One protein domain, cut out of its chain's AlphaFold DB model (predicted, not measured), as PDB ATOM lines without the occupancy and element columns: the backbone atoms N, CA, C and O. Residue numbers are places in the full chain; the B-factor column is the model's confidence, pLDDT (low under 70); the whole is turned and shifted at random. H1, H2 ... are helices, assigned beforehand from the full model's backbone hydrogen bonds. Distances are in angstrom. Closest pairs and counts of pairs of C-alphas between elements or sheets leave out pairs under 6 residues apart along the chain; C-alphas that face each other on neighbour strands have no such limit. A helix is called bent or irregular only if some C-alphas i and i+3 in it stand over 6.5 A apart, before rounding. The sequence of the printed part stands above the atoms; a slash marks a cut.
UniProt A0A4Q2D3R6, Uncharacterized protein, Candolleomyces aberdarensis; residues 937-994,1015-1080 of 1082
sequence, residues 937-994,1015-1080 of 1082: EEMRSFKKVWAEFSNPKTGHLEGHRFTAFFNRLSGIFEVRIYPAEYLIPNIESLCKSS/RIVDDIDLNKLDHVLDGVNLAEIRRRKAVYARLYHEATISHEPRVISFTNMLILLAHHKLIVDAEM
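This is residues 937 to 994 and 1015 to 1080 of the 1082 residues of an uncharacterized protein of Candolleomyces aberdarensis (UniProt A0A4Q2D3R6). Two helical hairpins, H1 with H2 and H5 with H6, come together in a larger lobe, and H3 with H4 makes a small lobe at the far end of the longest axis. The long helix H5 and the stretch of residues 969 to 983, which has no named element, run between the two lobes, and residues 1075 to 1080, with the short H7, stick out as a tail. The 124 printed residues hold seven named helices, H1 to H7 in order along the chain, and no named strand; the class is all helix. The whole is loose, with a radius of gyration of the C-alphas of 17.7 A and spans of 53 by 38 by 28 A.

H1 is residues 937 to 949, 18.9 A long, with C-alpha 937 at (172.142, 159.942, 132.357). H2 is residues 959 to 968, 15.2 A long, and is irregular: C-alphas 960 and 963 are 7.2 A apart. H3 is residues 984 to 991, and H4 is residues 1022 to 1030. H5, residues 1034 to 1053, is 28.4 A long, with C-alpha 1034 at (172.388, 190.062, 139.367). H6 is residues 1062 to 1073, 16.5 A long. H7 is residues 1077 to 1080, with C-alpha 1080 at (170.881, 167.682, 158.265).

The helix packing is mostly crossed, the lines of touching helices standing mostly at steep tilts. H1, with residues 945 to 949 alone, touches H2 in a hairpin, opposite ways at a steep tilt of 39 degrees; the closest C-alphas, of Phe 949 and Phe 965, are 6.3 A apart. H2 touches residues 1048 to 1052 of H5, closest at the C-alphas of Gly 959 and Thr 1052, 6.5 A. H5 and H6 form a hairpin at a shallow tilt of 30 degrees, closest at the C-alphas of Ala 1051 and Met 1065, 7.3 A. Residues 957 to 958 pair antiparallel with residues 1059 to 1060. H3 touches H4, closest at the C-alphas of Cys 991 and Lys 1024, 5.5 A. H4 and H5 are apart; H6 and H7 are only just apart, at 8.2 A. Every O i to N i+4 pair is within hydrogen-bond range in H1, H3, H4 and H5, with 4 of 6 in H2 and 7 of 8 in H6; H7 is too short for such a pair.

The two C-alphas farthest apart, of Lys 953 and Arg 1015, are 53.5 A apart. Residues 995 to 1014 are not printed, and C-alphas 994 and 1015 are 13.4 A apart across the cut. The link from H2 to H3 is long. The mean pLDDT of the printed part is 83.0; residues 993 to 994, 1015, 1018, 1055 to 1057 and 1076 to 1080 are under 70.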
ATOM      1  N   GLU A 937     171.691 159.099 133.468       78.44
ATOM      2  CA  GLU A 937     172.142 159.942 132.357       78.44
ATOM      3  C   GLU A 937     173.063 161.066 132.833       78.44
ATOM      4  O   GLU A 937     174.156 161.227 132.290       78.44
ATOM      5  N   GLU A 938     172.700 161.752 133.917       83.00
ATOM      6  CA  GLU A 938     173.535 162.783 134.546       83.00
ATOM      7  C   GLU A 938     174.874 162.211 135.016       83.00
ATOM      8  O   GLU A 938     175.936 162.781 134.756       83.00
ATOM      9  N   MET A 939     174.853 161.017 135.618       82.50
ATOM     10  CA  MET A 939     176.072 160.320 136.031       82.50
ATOM     11  C   MET A 939     176.960 159.930 134.836       82.50
ATOM     12  O   MET A 939     178.190 159.966 134.928       82.50
ATOM     13  N   ARG A 940     176.369 159.555 133.693       81.88
ATOM     14  CA  ARG A 940     177.125 159.296 132.454       81.88
ATOM     15  C   ARG A 940     177.741 160.576 131.898       81.88
ATOM     16  O   ARG A 940     178.903 160.538 131.498       81.88
ATOM     17  N   SER A 941     176.994 161.681 131.897       85.38
ATOM     18  CA  SER A 941     177.491 162.992 131.467       85.38
ATOM     19  C   SER A 941     178.701 163.416 132.304       85.38
ATOM     20  O   SER A 941     179.768 163.688 131.755       85.38
ATOM     21  N   PHE A 942     178.594 163.318 133.635       89.75
ATOM     22  CA  PHE A 942     179.696 163.599 134.556       89.75
ATOM     23  C   PHE A 942     180.939 162.743 134.268       89.75
ATOM     24  O   PHE A 942     182.045 163.266 134.145       89.75
ATOM     25  N   LYS A 943     180.770 161.424 134.100       88.69
ATOM     26  CA  LYS A 943     181.882 160.507 133.782       88.69
ATOM     27  C   LYS A 943     182.562 160.835 132.454       88.69
ATOM     28  O   LYS A 943     183.786 160.754 132.373       88.69
ATOM     29  N   LYS A 944     181.785 161.221 131.438       87.12
ATOM     30  CA  LYS A 944     182.310 161.623 130.128       87.12
ATOM     31  C   LYS A 944     183.186 162.871 130.249       87.12
ATOM     32  O   LYS A 944     184.311 162.856 129.761       87.12
ATOM     33  N   VAL A 945     182.704 163.900 130.948       89.94
ATOM     34  CA  VAL A 945     183.475 165.128 131.198       89.94
ATOM     35  C   VAL A 945     184.714 164.823 132.046       89.94
ATOM     36  O   VAL A 945     185.809 165.273 131.730       89.94
ATOM     37  N   TRP A 946     184.601 163.980 133.074       90.88
ATOM     38  CA  TRP A 946     185.760 163.566 133.869       90.88
ATOM     39  C   TRP A 946     186.844 162.886 133.023       90.88
ATOM     40  O   TRP A 946     188.024 163.198 133.166       90.88
ATOM     41  N   ALA A 947     186.468 161.974 132.124       86.31
ATOM     42  CA  ALA A 947     187.422 161.277 131.261       86.31
ATOM     43  C   ALA A 947     188.177 162.224 130.307       86.31
ATOM     44  O   ALA A 947     189.324 161.947 129.975       86.31
ATOM     45  N   GLU A 948     187.569 163.346 129.913       86.81
ATOM     46  CA  GLU A 948     188.183 164.378 129.063       86.81
ATOM     47  C   GLU A 948     189.252 165.203 129.811       86.81
ATOM     48  O   GLU A 948     190.299 165.554 129.253       86.81
ATOM     49  N   PHE A 949     189.016 165.496 131.098       88.06
ATOM     50  CA  PHE A 949     189.881 166.379 131.894       88.06
ATOM     51  C   PHE A 949     190.817 165.673 132.880       88.06
ATOM     52  O   PHE A 949     191.801 166.265 133.326       88.06
ATOM     53  N   SER A 950     190.555 164.415 133.218       87.25
ATOM     54  CA  SER A 950     191.428 163.641 134.104       87.25
ATOM     55  C   SER A 950     192.738 163.248 133.419       87.25
ATOM     56  O   SER A 950     192.827 163.126 132.196       87.25
ATOM     57  N   ASN A 951     193.787 163.062 134.215       83.25
ATOM     58  CA  ASN A 951     195.068 162.569 133.732       83.25
ATOM     59  C   ASN A 951     194.933 161.075 133.355       83.25
ATOM     60  O   ASN A 951     194.576 160.272 134.220       83.25
ATOM     61  N   PRO A 952     195.251 160.658 132.112       77.19
ATOM     62  CA  PRO A 952     195.057 159.274 131.665       77.19
ATOM     63  C   PRO A 952     195.863 158.233 132.452       77.19
ATOM     64  O   PRO A 952     195.464 157.074 132.518       77.19
ATOM     65  N   LYS A 953     197.001 158.631 133.040       73.62
ATOM     66  CA  LYS A 953     197.884 157.732 133.796       73.62
ATOM     67  C   LYS A 953     197.437 157.571 135.244       73.62
ATOM     68  O   LYS A 953     197.508 156.471 135.780       73.62
ATOM     69  N   THR A 954     197.005 158.658 135.885       77.88
ATOM     70  CA  THR A 954     196.680 158.655 137.321       77.88
ATOM     71  C   THR A 954     195.180 158.573 137.598       77.88
ATOM     72  O   THR A 954     194.798 158.209 138.706       77.88
ATOM     73  N   GLY A 955     194.320 158.928 136.639       79.88
ATOM     74  CA  GLY A 955     192.866 159.020 136.809       79.88
ATOM     75  C   GLY A 955     192.396 160.189 137.685       79.88
ATOM     76  O   GLY A 955     191.199 160.291 137.963       79.88
ATOM     77  N   HIS A 956     193.314 161.059 138.118       87.38
ATOM     78  CA  HIS A 956     193.042 162.225 138.959       87.38
ATOM     79  C   HIS A 956     192.898 163.496 138.118       87.38
ATOM     80  O   HIS A 956     193.425 163.582 137.006       87.38
ATOM     81  N   LEU A 957     192.194 164.488 138.659       89.06
ATOM     82  CA  LEU A 957     192.075 165.810 138.058       89.06
ATOM     83  C   LEU A 957     193.070 166.769 138.725       89.06
ATOM     84  O   LEU A 957     193.088 166.895 139.947       89.06
ATOM     85  N   GLU A 958     193.896 167.428 137.917       88.88
ATOM     86  CA  GLU A 958     194.911 168.384 138.372       88.88
ATOM     87  C   GLU A 958     194.306 169.781 138.562       88.88
ATOM     88  O   GLU A 958     193.479 170.214 137.758       88.88
ATOM     89  N   GLY A 959     194.750 170.511 139.592       86.50
ATOM     90  CA  GLY A 959     194.152 171.791 139.996       86.50
ATOM     91  C   GLY A 959     194.051 172.849 138.892       86.50
ATOM     92  O   GLY A 959     193.064 173.574 138.814       86.50
ATOM     93  N   HIS A 960     195.016 172.895 137.968       87.38
ATOM     94  CA  HIS A 960     194.990 173.846 136.851       87.38
ATOM     95  C   HIS A 960     193.847 173.581 135.847       87.38
ATOM     96  O   HIS A 960     193.466 174.483 135.104       87.38
ATOM     97  N   ARG A 961     193.279 172.363 135.826       89.88
ATOM     98  CA  ARG A 961     192.163 171.972 134.944       89.88
ATOM     99  C   ARG A 961     190.790 172.126 135.603       89.88
ATOM    100  O   ARG A 961     189.788 171.874 134.936       89.88
ATOM    101  N   PHE A 962     190.708 172.543 136.871       90.56
ATOM    102  CA  PHE A 962     189.432 172.673 137.593       90.56
ATOM    103  C   PHE A 962     188.476 173.658 136.925       90.56
ATOM    104  O   PHE A 962     187.302 173.347 136.750       90.56
ATOM    105  N   THR A 963     188.976 174.814 136.488       89.75
ATOM    106  CA  THR A 963     188.160 175.843 135.825       89.75
ATOM    107  C   THR A 963     187.548 175.330 134.518       89.75
ATOM    108  O   THR A 963     186.348 175.471 134.291       89.75
ATOM    109  N   ALA A 964     188.352 174.668 133.680       89.88
ATOM    110  CA  ALA A 964     187.899 174.069 132.427       89.88
ATOM    111  C   ALA A 964     186.887 172.934 132.664       89.88
ATOM    112  O   ALA A 964     185.870 172.857 131.977       89.88
ATOM    113  N   PHE A 965     187.133 172.098 133.677       92.38
ATOM    114  CA  PHE A 965     186.230 171.026 134.079       92.38
ATOM    115  C   PHE A 965     184.869 171.569 134.548       92.38
ATOM    116  O   PHE A 965     183.834 171.157 134.025       92.38
ATOM    117  N   PHE A 966     184.854 172.540 135.467       92.00
ATOM    118  CA  PHE A 966     183.624 173.143 135.997       92.00
ATOM    119  C   PHE A 966     182.788 173.858 134.933       92.00
ATOM    120  O   PHE A 966     181.563 173.779 134.971       92.00
ATOM    121  N   ASN A 967     183.429 174.491 133.947       88.19
ATOM    122  CA  ASN A 967     182.727 175.125 132.829       88.19
ATOM    123  C   ASN A 967     182.036 174.122 131.894       88.19
ATOM    124  O   ASN A 967     181.094 174.490 131.190       88.19
ATOM    125  N   ARG A 968     182.499 172.865 131.865       89.50
ATOM    126  CA  ARG A 968     181.950 171.820 130.995       89.50
ATOM    127  C   ARG A 968     180.815 171.022 131.640       89.50
ATOM    128  O   ARG A 968     180.048 170.392 130.911       89.50
ATOM    129  N   LEU A 969     180.699 171.049 132.970       90.56
ATOM    130  CA  LEU A 969     179.611 170.394 133.697       90.56
ATOM    131  C   LEU A 969     178.245 170.990 133.320       90.56
ATOM    132  O   LEU A 969     178.099 172.200 133.155       90.56
ATOM    133  N   SER A 970     177.238 170.126 133.201       85.44
ATOM    134  CA  SER A 970     175.865 170.484 132.838       85.44
ATOM    135  C   SER A 970     174.843 169.702 133.668       85.44
ATOM    136  O   SER A 970     175.180 168.700 134.305       85.44
ATOM    137  N   GLY A 971     173.587 170.157 133.649       84.19
ATOM    138  CA  GLY A 971     172.493 169.536 134.399       84.19
ATOM    139  C   GLY A 971     172.630 169.779 135.902       84.19
ATOM    140  O   GLY A 971     173.050 170.855 136.324       84.19
ATOM    141  N   ILE A 972     172.326 168.767 136.715       82.88
ATOM    142  CA  ILE A 972     172.320 168.885 138.182       82.88
ATOM    143  C   ILE A 972     173.695 169.209 138.804       82.88
ATOM    144  O   ILE A 972     173.775 169.727 139.915       82.88
ATOM    145  N   PHE A 973     174.787 168.951 138.075       88.38
ATOM    146  CA  PHE A 973     176.160 169.258 138.499       88.38
ATOM    147  C   PHE A 973     176.690 170.591 137.949       88.38
ATOM    148  O   PHE A 973     177.886 170.868 138.043       88.38
ATOM    149  N   GLU A 974     175.837 171.423 137.350       88.69
ATOM    150  CA  GLU A 974     176.249 172.714 136.806       88.69
ATOM    151  C   GLU A 974     176.679 173.700 137.905       88.69
ATOM    152  O   GLU A 974     175.931 174.027 138.831       88.69
ATOM    153  N   VAL A 975     177.892 174.238 137.757       89.75
ATOM    154  CA  VAL A 975     178.509 175.203 138.686       89.75
ATOM    155  C   VAL A 975     178.939 176.506 138.004       89.75
ATOM    156  O   VAL A 975     179.619 177.322 138.616       89.75
ATOM    157  N   ARG A 976     178.547 176.730 136.745       87.94
ATOM    158  CA  ARG A 976     178.908 177.939 135.988       87.94
ATOM    159  C   ARG A 976     178.379 179.206 136.665       87.94
ATOM    160  O   ARG A 976     177.247 179.236 137.152       87.94
ATOM    161  N   ILE A 977     179.196 180.264 136.647       89.81
ATOM    162  CA  ILE A 977     178.827 181.587 137.179       89.81
ATOM    163  C   ILE A 977     177.655 182.164 136.378       89.81
ATOM    164  O   ILE A 977     176.666 182.603 136.958       89.81
ATOM    165  N   TYR A 978     177.764 182.103 135.051       87.94
ATOM    166  CA  TYR A 978     176.716 182.510 134.124       87.94
ATOM    167  C   TYR A 978     176.001 181.260 133.591       87.94
ATOM    168  O   TYR A 978     176.679 180.338 133.127       87.94
ATOM    169  N   PRO A 979     174.659 181.202 133.666       83.81
ATOM    170  CA  PRO A 979     173.861 180.212 132.947       83.81
ATOM    171  C   PRO A 979     174.241 180.134 131.463       83.81
ATOM    172  O   PRO A 979     174.715 181.114 130.889       83.81
ATOM    173  N   ALA A 980     173.988 178.987 130.825       80.56
ATOM    174  CA  ALA A 980     174.311 178.787 129.411       80.56
ATOM    175  C   ALA A 980     173.704 179.865 128.494       80.56
ATOM    176  O   ALA A 980     174.351 180.282 127.541       80.56
ATOM    177  N   GLU A 981     172.499 180.337 128.801       81.12
ATOM    178  CA  GLU A 981     171.779 181.375 128.048       81.12
ATOM    179  C   GLU A 981     172.534 182.711 128.003       81.12
ATOM    180  O   GLU A 981     172.521 183.391 126.982       81.12
ATOM    181  N   TYR A 982     173.274 183.041 129.067       85.94
ATOM    182  CA  TYR A 982     174.031 184.289 129.196       85.94
ATOM    183  C   TYR A 982     175.522 184.138 128.859       85.94
ATOM    184  O   TYR A 982     176.350 184.967 129.243       85.94
ATOM    185  N   LEU A 983     175.904 183.068 128.158       82.38
ATOM    186  CA  LEU A 983     177.241 182.964 127.582       82.38
ATOM    187  C   LEU A 983     177.345 183.902 126.380       82.38
ATOM    188  O   LEU A 983     176.442 183.935 125.550       82.38
ATOM    189  N   ILE A 984     178.473 184.601 126.248       85.62
ATOM    190  CA  ILE A 984     178.713 185.576 125.169       85.62
ATOM    191  C   ILE A 984     178.333 185.028 123.776       85.62
ATOM    192  O   ILE A 984     177.582 185.711 123.089       85.62
ATOM    193  N   PRO A 985     178.717 183.795 123.374       84.00
ATOM    194  CA  PRO A 985     178.343 183.259 122.061       84.00
ATOM    195  C   PRO A 985     176.832 183.046 121.886       84.00
ATOM    196  O   PRO A 985     176.308 183.159 120.780       84.00
ATOM    197  N   ASN A 986     176.124 182.740 122.973       84.62
ATOM    198  CA  ASN A 986     174.685 182.505 122.948       84.62
ATOM    199  C   ASN A 986     173.914 183.829 122.940       84.62
ATOM    200  O   ASN A 986     172.987 183.971 122.149       84.62
ATOM    201  N   ILE A 987     174.353 184.821 123.724       85.62
ATOM    202  CA  ILE A 987     173.831 186.194 123.659       85.62
ATOM    203  C   ILE A 987     174.025 186.749 122.245       85.62
ATOM    204  O   ILE A 987     173.078 187.239 121.641       85.62
ATOM    205  N   GLU A 988     175.218 186.591 121.672       84.75
ATOM    206  CA  GLU A 988     175.507 187.022 120.304       84.75
ATOM    207  C   GLU A 988     174.572 186.341 119.292       84.75
ATOM    208  O   GLU A 988     174.035 187.000 118.408       84.75
ATOM    209  N   SER A 989     174.308 185.037 119.444       83.31
ATOM    210  CA  SER A 989     173.378 184.316 118.565       83.31
ATOM    211  C   SER A 989     171.923 184.787 118.681       83.31
ATOM    212  O   SER A 989     171.217 184.816 117.676       83.31
ATOM    213  N   LEU A 990     171.485 185.188 119.877       80.69
ATOM    214  CA  LEU A 990     170.130 185.685 120.142       80.69
ATOM    215  C   LEU A 990     169.943 187.131 119.663       80.69
ATOM    216  O   LEU A 990     168.848 187.519 119.252       80.69
ATOM    217  N   CYS A 991     171.014 187.921 119.705       82.19
ATOM    218  CA  CYS A 991     171.007 189.329 119.328       82.19
ATOM    219  C   CYS A 991     171.344 189.567 117.848       82.19
ATOM    220  O   CYS A 991     171.279 190.713 117.408       82.19
ATOM    221  N   LYS A 992     171.655 188.523 117.065       82.50
ATOM    222  CA  LYS A 992     171.874 188.658 115.617       82.50
ATOM    223  C   LYS A 992     170.627 189.189 114.909       82.50
ATOM    224  O   LYS A 992     169.494 188.767 115.177       82.50
ATOM    225  N   SER A 993     170.837 190.160 114.025       65.44
ATOM    226  CA  SER A 993     169.772 190.701 113.182       65.44
ATOM    227  C   SER A 993     169.324 189.637 112.168       65.44
ATOM    228  O   SER A 993     170.105 188.807 111.706       65.44
ATOM    229  N   SER A 994     168.030 189.601 111.860       58.75
ATOM    230  CA  SER A 994     167.428 188.609 110.960       58.75
ATOM    231  C   SER A 994     167.436 189.031 109.484       58.75
ATOM    232  O   SER A 994     166.838 188.330 108.674       58.75
ATOM    233  N   ARG A1015     168.755 199.936 116.832       66.56
ATOM    234  CA  ARG A1015     170.167 200.294 116.999       66.56
ATOM    235  C   ARG A1015     170.997 199.050 116.672       66.56
ATOM    236  O   ARG A1015     171.202 198.229 117.550       66.56
ATOM    237  N   ILE A1016     171.416 198.870 115.420       70.50
ATOM    238  CA  ILE A1016     172.203 197.698 114.994       70.50
ATOM    239  C   ILE A1016     173.664 198.118 114.816       70.50
ATOM    240  O   ILE A1016     173.942 199.100 114.127       70.50
ATOM    241  N   VAL A1017     174.588 197.392 115.445       74.44
ATOM    242  CA  VAL A1017     176.042 197.594 115.336       74.44
ATOM    243  C   VAL A1017     176.686 196.229 115.112       74.44
ATOM    244  O   VAL A1017     176.414 195.311 115.876       74.44
ATOM    245  N   ASP A1018     177.502 196.087 114.065       69.75
ATOM    246  CA  ASP A1018     178.221 194.843 113.724       69.75
ATOM    247  C   ASP A1018     177.323 193.582 113.715       69.75
ATOM    248  O   ASP A1018     177.626 192.584 114.363       69.75
ATOM    249  N   ASP A1019     176.186 193.641 113.008       73.81
ATOM    250  CA  ASP A1019     175.151 192.586 112.925       73.81
ATOM    251  C   ASP A1019     174.448 192.215 114.248       73.81
ATOM    252  O   ASP A1019     173.649 191.274 114.291       73.81
ATOM    253  N   ILE A1020     174.666 192.990 115.316       76.38
ATOM    254  CA  ILE A1020     174.041 192.809 116.632       76.38
ATOM    255  C   ILE A1020     172.998 193.909 116.867       76.38
ATOM    256  O   ILE A1020     173.295 195.104 116.828       76.38
ATOM    257  N   ASP A1021     171.758 193.503 117.137       83.00
ATOM    258  CA  ASP A1021     170.659 194.389 117.522       83.00
ATOM    259  C   ASP A1021     170.771 194.768 119.008       83.00
ATOM    260  O   ASP A1021     170.542 193.947 119.902       83.00
ATOM    261  N   LEU A1022     171.119 196.029 119.276       81.31
ATOM    262  CA  LEU A1022     171.330 196.555 120.625       81.31
ATOM    263  C   LEU A1022     170.034 196.626 121.440       81.31
ATOM    264  O   LEU A1022     170.097 196.543 122.658       81.31
ATOM    265  N   ASN A1023     168.861 196.714 120.804       80.56
ATOM    266  CA  ASN A1023     167.593 196.702 121.541       80.56
ATOM    267  C   ASN A1023     167.287 195.297 122.079       80.56
ATOM    268  O   ASN A1023     166.780 195.146 123.190       80.56
ATOM    269  N   LYS A1024     167.619 194.254 121.304       81.62
ATOM    270  CA  LYS A1024     167.549 192.863 121.775       81.62
ATOM    271  C   LYS A1024     168.602 192.595 122.844       81.62
ATOM    272  O   LYS A1024     168.320 191.876 123.795       81.62
ATOM    273  N   LEU A1025     169.796 193.168 122.692       84.31
ATOM    274  CA  LEU A1025     170.862 193.054 123.684       84.31
ATOM    275  C   LEU A1025     170.461 193.685 125.020       84.31
ATOM    276  O   LEU A1025     170.559 193.006 126.037       84.31
ATOM    277  N   ASP A1026     169.950 194.919 125.015       84.75
ATOM    278  CA  ASP A1026     169.466 195.597 126.225       84.75
ATOM    279  C   ASP A1026     168.355 194.778 126.898       84.75
ATOM    280  O   ASP A1026     168.432 194.509 128.090       84.75
ATOM    281  N   HIS A1027     167.393 194.248 126.132       85.31
ATOM    282  CA  HIS A1027     166.341 193.383 126.679       85.31
ATOM    283  C   HIS A1027     166.889 192.091 127.318       85.31
ATOM    284  O   HIS A1027     166.374 191.621 128.334       85.31
ATOM    285  N   VAL A1028     167.914 191.470 126.727       85.12
ATOM    286  CA  VAL A1028     168.551 190.268 127.291       85.12
ATOM    287  C   VAL A1028     169.349 190.610 128.550       85.12
ATOM    288  O   VAL A1028     169.309 189.841 129.510       85.12
ATOM    289  N   LEU A1029     170.046 191.752 128.565       86.06
ATOM    290  CA  LEU A1029     170.834 192.224 129.705       86.06
ATOM    291  C   LEU A1029     169.954 192.684 130.877       86.06
ATOM    292  O   LEU A1029     170.283 192.375 132.021       86.06
ATOM    293  N   ASP A1030     168.818 193.329 130.608       86.69
ATOM    294  CA  ASP A1030     167.838 193.736 131.625       86.69
ATOM    295  C   ASP A1030     167.184 192.527 132.312       86.69
ATOM    296  O   ASP A1030     166.836 192.579 133.492       86.69
ATOM    297  N   GLY A1031     167.075 191.396 131.607       83.12
ATOM    298  CA  GLY A1031     166.590 190.131 132.164       83.12
ATOM    299  C   GLY A1031     167.584 189.415 133.090       83.12
ATOM    300  O   GLY A1031     167.246 188.376 133.660       83.12
ATOM    301  N   VAL A1032     168.813 189.922 133.245       86.19
ATOM    302  CA  VAL A1032     169.855 189.263 134.040       86.19
ATOM    303  C   VAL A1032     169.653 189.516 135.536       86.19
ATOM    304  O   VAL A1032     169.899 190.604 136.056       86.19
ATOM    305  N   ASN A1033     169.317 188.461 136.281       88.25
ATOM    306  CA  ASN A1033     169.250 188.536 137.739       88.25
ATOM    307  C   ASN A1033     170.660 188.587 138.368       88.25
ATOM    308  O   ASN A1033     171.340 187.573 138.559       88.25
ATOM    309  N   LEU A1034     171.092 189.797 138.733       86.38
ATOM    310  CA  LEU A1034     172.388 190.062 139.367       86.38
ATOM    311  C   LEU A1034     172.556 189.373 140.733       86.38
ATOM    312  O   LEU A1034     173.677 188.998 141.087       86.38
ATOM    313  N   ALA A1035     171.478 189.202 141.505       86.56
ATOM    314  CA  ALA A1035     171.532 188.542 142.809       86.56
ATOM    315  C   ALA A1035     171.829 187.042 142.656       86.56
ATOM    316  O   ALA A1035     172.708 186.508 143.337       86.56
ATOM    317  N   GLU A1036     171.190 186.391 141.684       85.69
ATOM    318  CA  GLU A1036     171.433 184.983 141.361       85.69
ATOM    319  C   GLU A1036     172.861 184.754 140.838       85.69
ATOM    320  O   GLU A1036     173.546 183.822 141.264       85.69
ATOM    321  N   ILE A1037     173.389 185.648 139.993       88.75
ATOM    322  CA  ILE A1037     174.787 185.561 139.529       88.75
ATOM    323  C   ILE A1037     175.776 185.716 140.689       88.75
ATOM    324  O   ILE A1037     176.768 184.984 140.759       88.75
ATOM    325  N   ARG A1038     175.525 186.638 141.628       89.38
ATOM    326  CA  ARG A1038     176.362 186.786 142.832       89.38
ATOM    327  C   ARG A1038     176.352 185.507 143.669       89.38
ATOM    328  O   ARG A1038     177.425 185.062 144.087       89.38
ATOM    329  N   ARG A1039     175.186 184.876 143.845       86.31
ATOM    330  CA  ARG A1039     175.048 183.586 144.538       86.31
ATOM    331  C   ARG A1039     175.841 182.484 143.832       86.31
ATOM    332  O   ARG A1039     176.648 181.807 144.470       86.31
ATOM    333  N   ARG A1040     175.699 182.347 142.511       89.31
ATOM    334  CA  ARG A1040     176.454 181.371 141.700       89.31
ATOM    335  C   ARG A1040     177.960 181.592 141.770       89.31
ATOM    336  O   ARG A1040     178.707 180.628 141.923       89.31
ATOM    337  N   LYS A1041     178.413 182.848 141.723       91.00
ATOM    338  CA  LYS A1041     179.828 183.212 141.882       91.00
ATOM    339  C   LYS A1041     180.365 182.819 143.258       91.00
ATOM    340  O   LYS A1041     181.470 182.287 143.334       91.00
ATOM    341  N   ALA A1042     179.593 183.041 144.323       89.56
ATOM    342  CA  ALA A1042     179.976 182.647 145.677       89.56
ATOM    343  C   ALA A1042     180.102 181.119 145.815       89.56
ATOM    344  O   ALA A1042     181.103 180.635 146.344       89.56
ATOM    345  N   VAL A1043     179.140 180.360 145.273       87.88
ATOM    346  CA  VAL A1043     179.183 178.885 145.254       87.88
ATOM    347  C   VAL A1043     180.378 178.378 144.444       87.88
ATOM    348  O   VAL A1043     181.122 177.528 144.928       87.88
ATOM    349  N   TYR A1044     180.615 178.925 143.247       91.81
ATOM    350  CA  TYR A1044     181.764 178.563 142.413       91.81
ATOM    351  C   TYR A1044     183.097 178.838 143.123       91.81
ATOM    352  O   TYR A1044     183.972 177.973 143.143       91.81
ATOM    353  N   ALA A1045     183.252 180.017 143.738       91.38
ATOM    354  CA  ALA A1045     184.463 180.380 144.470       91.38
ATOM    355  C   ALA A1045     184.706 179.431 145.652       91.38
ATOM    356  O   ALA A1045     185.810 178.909 145.799       91.38
ATOM    357  N   ARG A1046     183.666 179.149 146.450       89.38
ATOM    358  CA  ARG A1046     183.747 178.212 147.576       89.38
ATOM    359  C   ARG A1046     184.172 176.821 147.108       89.38
ATOM    360  O   ARG A1046     185.140 176.282 147.632       89.38
ATOM    361  N   LEU A1047     183.518 176.293 146.075       90.19
ATOM    362  CA  LEU A1047     183.800 174.963 145.542       90.19
ATOM    363  C   LEU A1047     185.213 174.858 144.947       90.19
ATOM    364  O   LEU A1047     185.905 173.870 145.173       90.19
ATOM    365  N   TYR A1048     185.675 175.890 144.234       89.56
ATOM    366  CA  TYR A1048     187.037 175.950 143.702       89.56
ATOM    367  C   TYR A1048     188.093 175.967 144.817       89.56
ATOM    368  O   TYR A1048     189.079 175.227 144.753       89.56
ATOM    369  N   HIS A1049     187.890 176.782 145.856       88.19
ATOM    370  CA  HIS A1049     188.804 176.843 146.995       88.19
ATOM    371  C   HIS A1049     188.812 175.536 147.788       88.19
ATOM    372  O   HIS A1049     189.885 175.033 148.108       88.19
ATOM    373  N   GLU A1050     187.651 174.933 148.030       88.94
ATOM    374  CA  GLU A1050     187.541 173.661 148.741       88.94
ATOM    375  C   GLU A1050     188.187 172.509 147.957       88.94
ATOM    376  O   GLU A1050     188.960 171.742 148.531       88.94
ATOM    377  N   ALA A1051     187.989 172.446 146.635       87.06
ATOM    378  CA  ALA A1051     188.679 171.489 145.766       87.06
ATOM    379  C   ALA A1051     190.208 171.668 145.787       87.06
ATOM    380  O   ALA A1051     190.949 170.698 145.632       87.06
ATOM    381  N   THR A1052     190.688 172.902 145.972       84.06
ATOM    382  CA  THR A1052     192.123 173.226 146.007       84.06
ATOM    383  C   THR A1052     192.756 172.920 147.368       84.06
ATOM    384  O   THR A1052     193.907 172.493 147.415       84.06
ATOM    385  N   ILE A1053     192.022 173.135 148.465       80.75
ATOM    386  CA  ILE A1053     192.499 172.943 149.845       80.75
ATOM    387  C   ILE A1053     192.432 171.471 150.265       80.75
ATOM    388  O   ILE A1053     193.308 170.998 150.985       80.75
ATOM    389  N   SER A1054     191.409 170.737 149.824       70.25
ATOM    390  CA  SER A1054     191.111 169.396 150.346       70.25
ATOM    391  C   SER A1054     192.155 168.326 150.003       70.25
ATOM    392  O   SER A1054     192.158 167.268 150.635       70.25
ATOM    393  N   HIS A1055     193.041 168.558 149.022       62.97
ATOM    394  CA  HIS A1055     193.975 167.530 148.554       62.97
ATOM    395  C   HIS A1055     195.352 168.093 148.179       62.97
ATOM    396  O   HIS A1055     195.531 168.699 147.122       62.97
ATOM    397  N   GLU A1056     196.362 167.805 149.005       52.88
ATOM    398  CA  GLU A1056     197.771 167.858 148.603       52.88
ATOM    399  C   GLU A1056     198.209 166.488 148.063       52.88
ATOM    400  O   GLU A1056     197.965 165.473 148.723       52.88
ATOM    401  N   PRO A1057     198.830 166.425 146.866       60.16
ATOM    402  CA  PRO A1057     199.384 167.537 146.078       60.16
ATOM    403  C   PRO A1057     198.454 168.042 144.943       60.16
ATOM    404  O   PRO A1057     198.536 167.539 143.833       60.16
ATOM    405  N   ARG A1058     197.589 169.054 145.164       72.44
ATOM    406  CA  ARG A1058     196.737 169.740 144.145       72.44
ATOM    407  C   ARG A1058     196.031 168.818 143.125       72.44
ATOM    408  O   ARG A1058     195.806 169.208 141.974       72.44
ATOM    409  N   VAL A1059     195.694 167.599 143.531       84.94
ATOM    410  CA  VAL A1059     195.022 166.594 142.700       84.94
ATOM    411  C   VAL A1059     193.818 166.053 143.439       84.94
ATOM    412  O   VAL A1059     193.908 165.724 144.614       84.94
ATOM    413  N   ILE A1060     192.696 165.908 142.743       89.38
ATOM    414  CA  ILE A1060     191.461 165.378 143.323       89.38
ATOM    415  C   ILE A1060     191.036 164.101 142.603       89.38
ATOM    416  O   ILE A1060     191.175 163.963 141.383       89.38
ATOM    417  N   SER A1061     190.550 163.129 143.373       89.38
ATOM    418  CA  SER A1061     190.047 161.860 142.846       89.38
ATOM    419  C   SER A1061     188.612 162.006 142.328       89.38
ATOM    420  O   SER A1061     187.866 162.885 142.767       89.38
ATOM    421  N   PHE A1062     188.208 161.107 141.425       89.94
ATOM    422  CA  PHE A1062     186.856 161.070 140.848       89.94
ATOM    423  C   PHE A1062     185.764 161.113 141.923       89.94
ATOM    424  O   PHE A1062     184.853 161.937 141.873       89.94
ATOM    425  N   THR A1063     185.883 160.237 142.922       89.06
ATOM    426  CA  THR A1063     184.900 160.101 143.998       89.06
ATOM    427  C   THR A1063     184.848 161.347 144.874       89.06
ATOM    428  O   THR A1063     183.760 161.793 145.223       89.06
ATOM    429  N   ASN A1064     186.003 161.935 145.202       88.56
ATOM    430  CA  ASN A1064     186.056 163.115 146.065       88.56
ATOM    431  C   ASN A1064     185.473 164.346 145.370       88.56
ATOM    432  O   ASN A1064     184.712 165.076 145.996       88.56
ATOM    433  N   MET A1065     185.749 164.540 144.074       90.38
ATOM    434  CA  MET A1065     185.128 165.625 143.305       90.38
ATOM    435  C   MET A1065     183.607 165.456 143.219       90.38
ATOM    436  O   MET A1065     182.861 166.420 143.369       90.38
ATOM    437  N   LEU A1066     183.134 164.228 143.000       89.12
ATOM    438  CA  LEU A1066     181.703 163.940 142.917       89.12
ATOM    439  C   LEU A1066     180.984 164.197 144.252       89.12
ATOM    440  O   LEU A1066     179.902 164.780 144.257       89.12
ATOM    441  N   ILE A1067     181.593 163.813 145.379       86.56
ATOM    442  CA  ILE A1067     181.062 164.091 146.723       86.56
ATOM    443  C   ILE A1067     181.066 165.597 147.013       86.56
ATOM    444  O   ILE A1067     180.083 166.109 147.545       86.56
ATOM    445  N   LEU A1068     182.129 166.308 146.633       88.31
ATOM    446  CA  LEU A1068     182.238 167.756 146.809       88.31
ATOM    447  C   LEU A1068     181.133 168.505 146.046       88.31
ATOM    448  O   LEU A1068     180.468 169.375 146.601       88.31
ATOM    449  N   LEU A1069     180.892 168.135 144.786       89.12
ATOM    450  CA  LEU A1069     179.804 168.706 143.986       89.12
ATOM    451  C   LEU A1069     178.432 168.377 144.574       89.12
ATOM    452  O   LEU A1069     177.560 169.240 144.621       89.12
ATOM    453  N   ALA A1070     178.248 167.146 145.052       84.88
ATOM    454  CA  ALA A1070     177.007 166.730 145.685       84.88
ATOM    455  C   ALA A1070     176.690 167.532 146.954       84.88
ATOM    456  O   ALA A1070     175.536 167.891 147.160       84.88
ATOM    457  N   HIS A1071     177.701 167.856 147.762       82.56
ATOM    458  CA  HIS A1071     177.532 168.646 148.981       82.56
ATOM    459  C   HIS A1071     176.915 170.021 148.702       82.56
ATOM    460  O   HIS A1071     175.963 170.412 149.358       82.56
ATOM    461  N   HIS A1072     177.403 170.729 147.679       82.38
ATOM    462  CA  HIS A1072     176.947 172.094 147.378       82.38
ATOM    463  C   HIS A1072     175.716 172.172 146.467       82.38
ATOM    464  O   HIS A1072     175.117 173.241 146.353       82.38
ATOM    465  N   LYS A1073     175.372 171.093 145.751       82.88
ATOM    466  CA  LYS A1073     174.293 171.104 144.743       82.88
ATOM    467  C   LYS A1073     173.124 170.178 145.040       82.88
ATOM    468  O   LYS A1073     172.020 170.470 144.597       82.88
ATOM    469  N   LEU A1074     173.360 169.069 145.734       77.50
ATOM    470  CA  LEU A1074     172.346 168.037 145.971       77.50
ATOM    471  C   LEU A1074     171.863 168.012 147.423       77.50
ATOM    472  O   LEU A1074     170.742 167.580 147.670       77.50
ATOM    473  N   ILE A1075     172.692 168.456 148.372       72.00
ATOM    474  CA  ILE A1075     172.425 168.374 149.812       72.00
ATOM    475  C   ILE A1075     172.112 169.774 150.353       72.00
ATOM    476  O   ILE A1075     172.746 170.752 149.968       72.00
ATOM    477  N   VAL A1076     171.113 169.864 151.233       69.88
ATOM    478  CA  VAL A1076     170.769 171.087 151.970       69.88
ATOM    479  C   VAL A1076     171.220 170.881 153.409       69.88
ATOM    480  O   VAL A1076     170.608 170.097 154.123       69.88
ATOM    481  N   ASP A1077     172.288 171.556 153.834       64.62
ATOM    482  CA  ASP A1077     172.911 171.320 155.149       64.62
ATOM    483  C   ASP A1077     171.969 171.597 156.338       64.62
ATOM    484  O   ASP A1077     172.105 170.971 157.384       64.62
ATOM    485  N   ALA A1078     170.977 172.477 156.169       59.97
ATOM    486  CA  ALA A1078     169.992 172.795 157.206       59.97
ATOM    487  C   ALA A1078     169.035 171.628 157.523       59.97
ATOM    488  O   ALA A1078     168.666 171.450 158.673       59.97
ATOM    489  N   GLU A1079     168.698 170.779 156.543       56.19
ATOM    490  CA  GLU A1079     167.870 169.571 156.751       56.19
ATOM    491  C   GLU A1079     168.645 168.447 157.482       56.19
ATOM    492  O   GLU A1079     168.129 167.348 157.698       56.19
ATOM    493  N   MET A1080     169.921 168.689 157.805       53.88
ATOM    494  CA  MET A1080     170.881 167.682 158.265       53.88
ATOM    495  C   MET A1080     171.371 167.910 159.699       53.88
ATOM    496  O   MET A1080     171.909 166.968 160.285       53.88
TER     497      MET A1080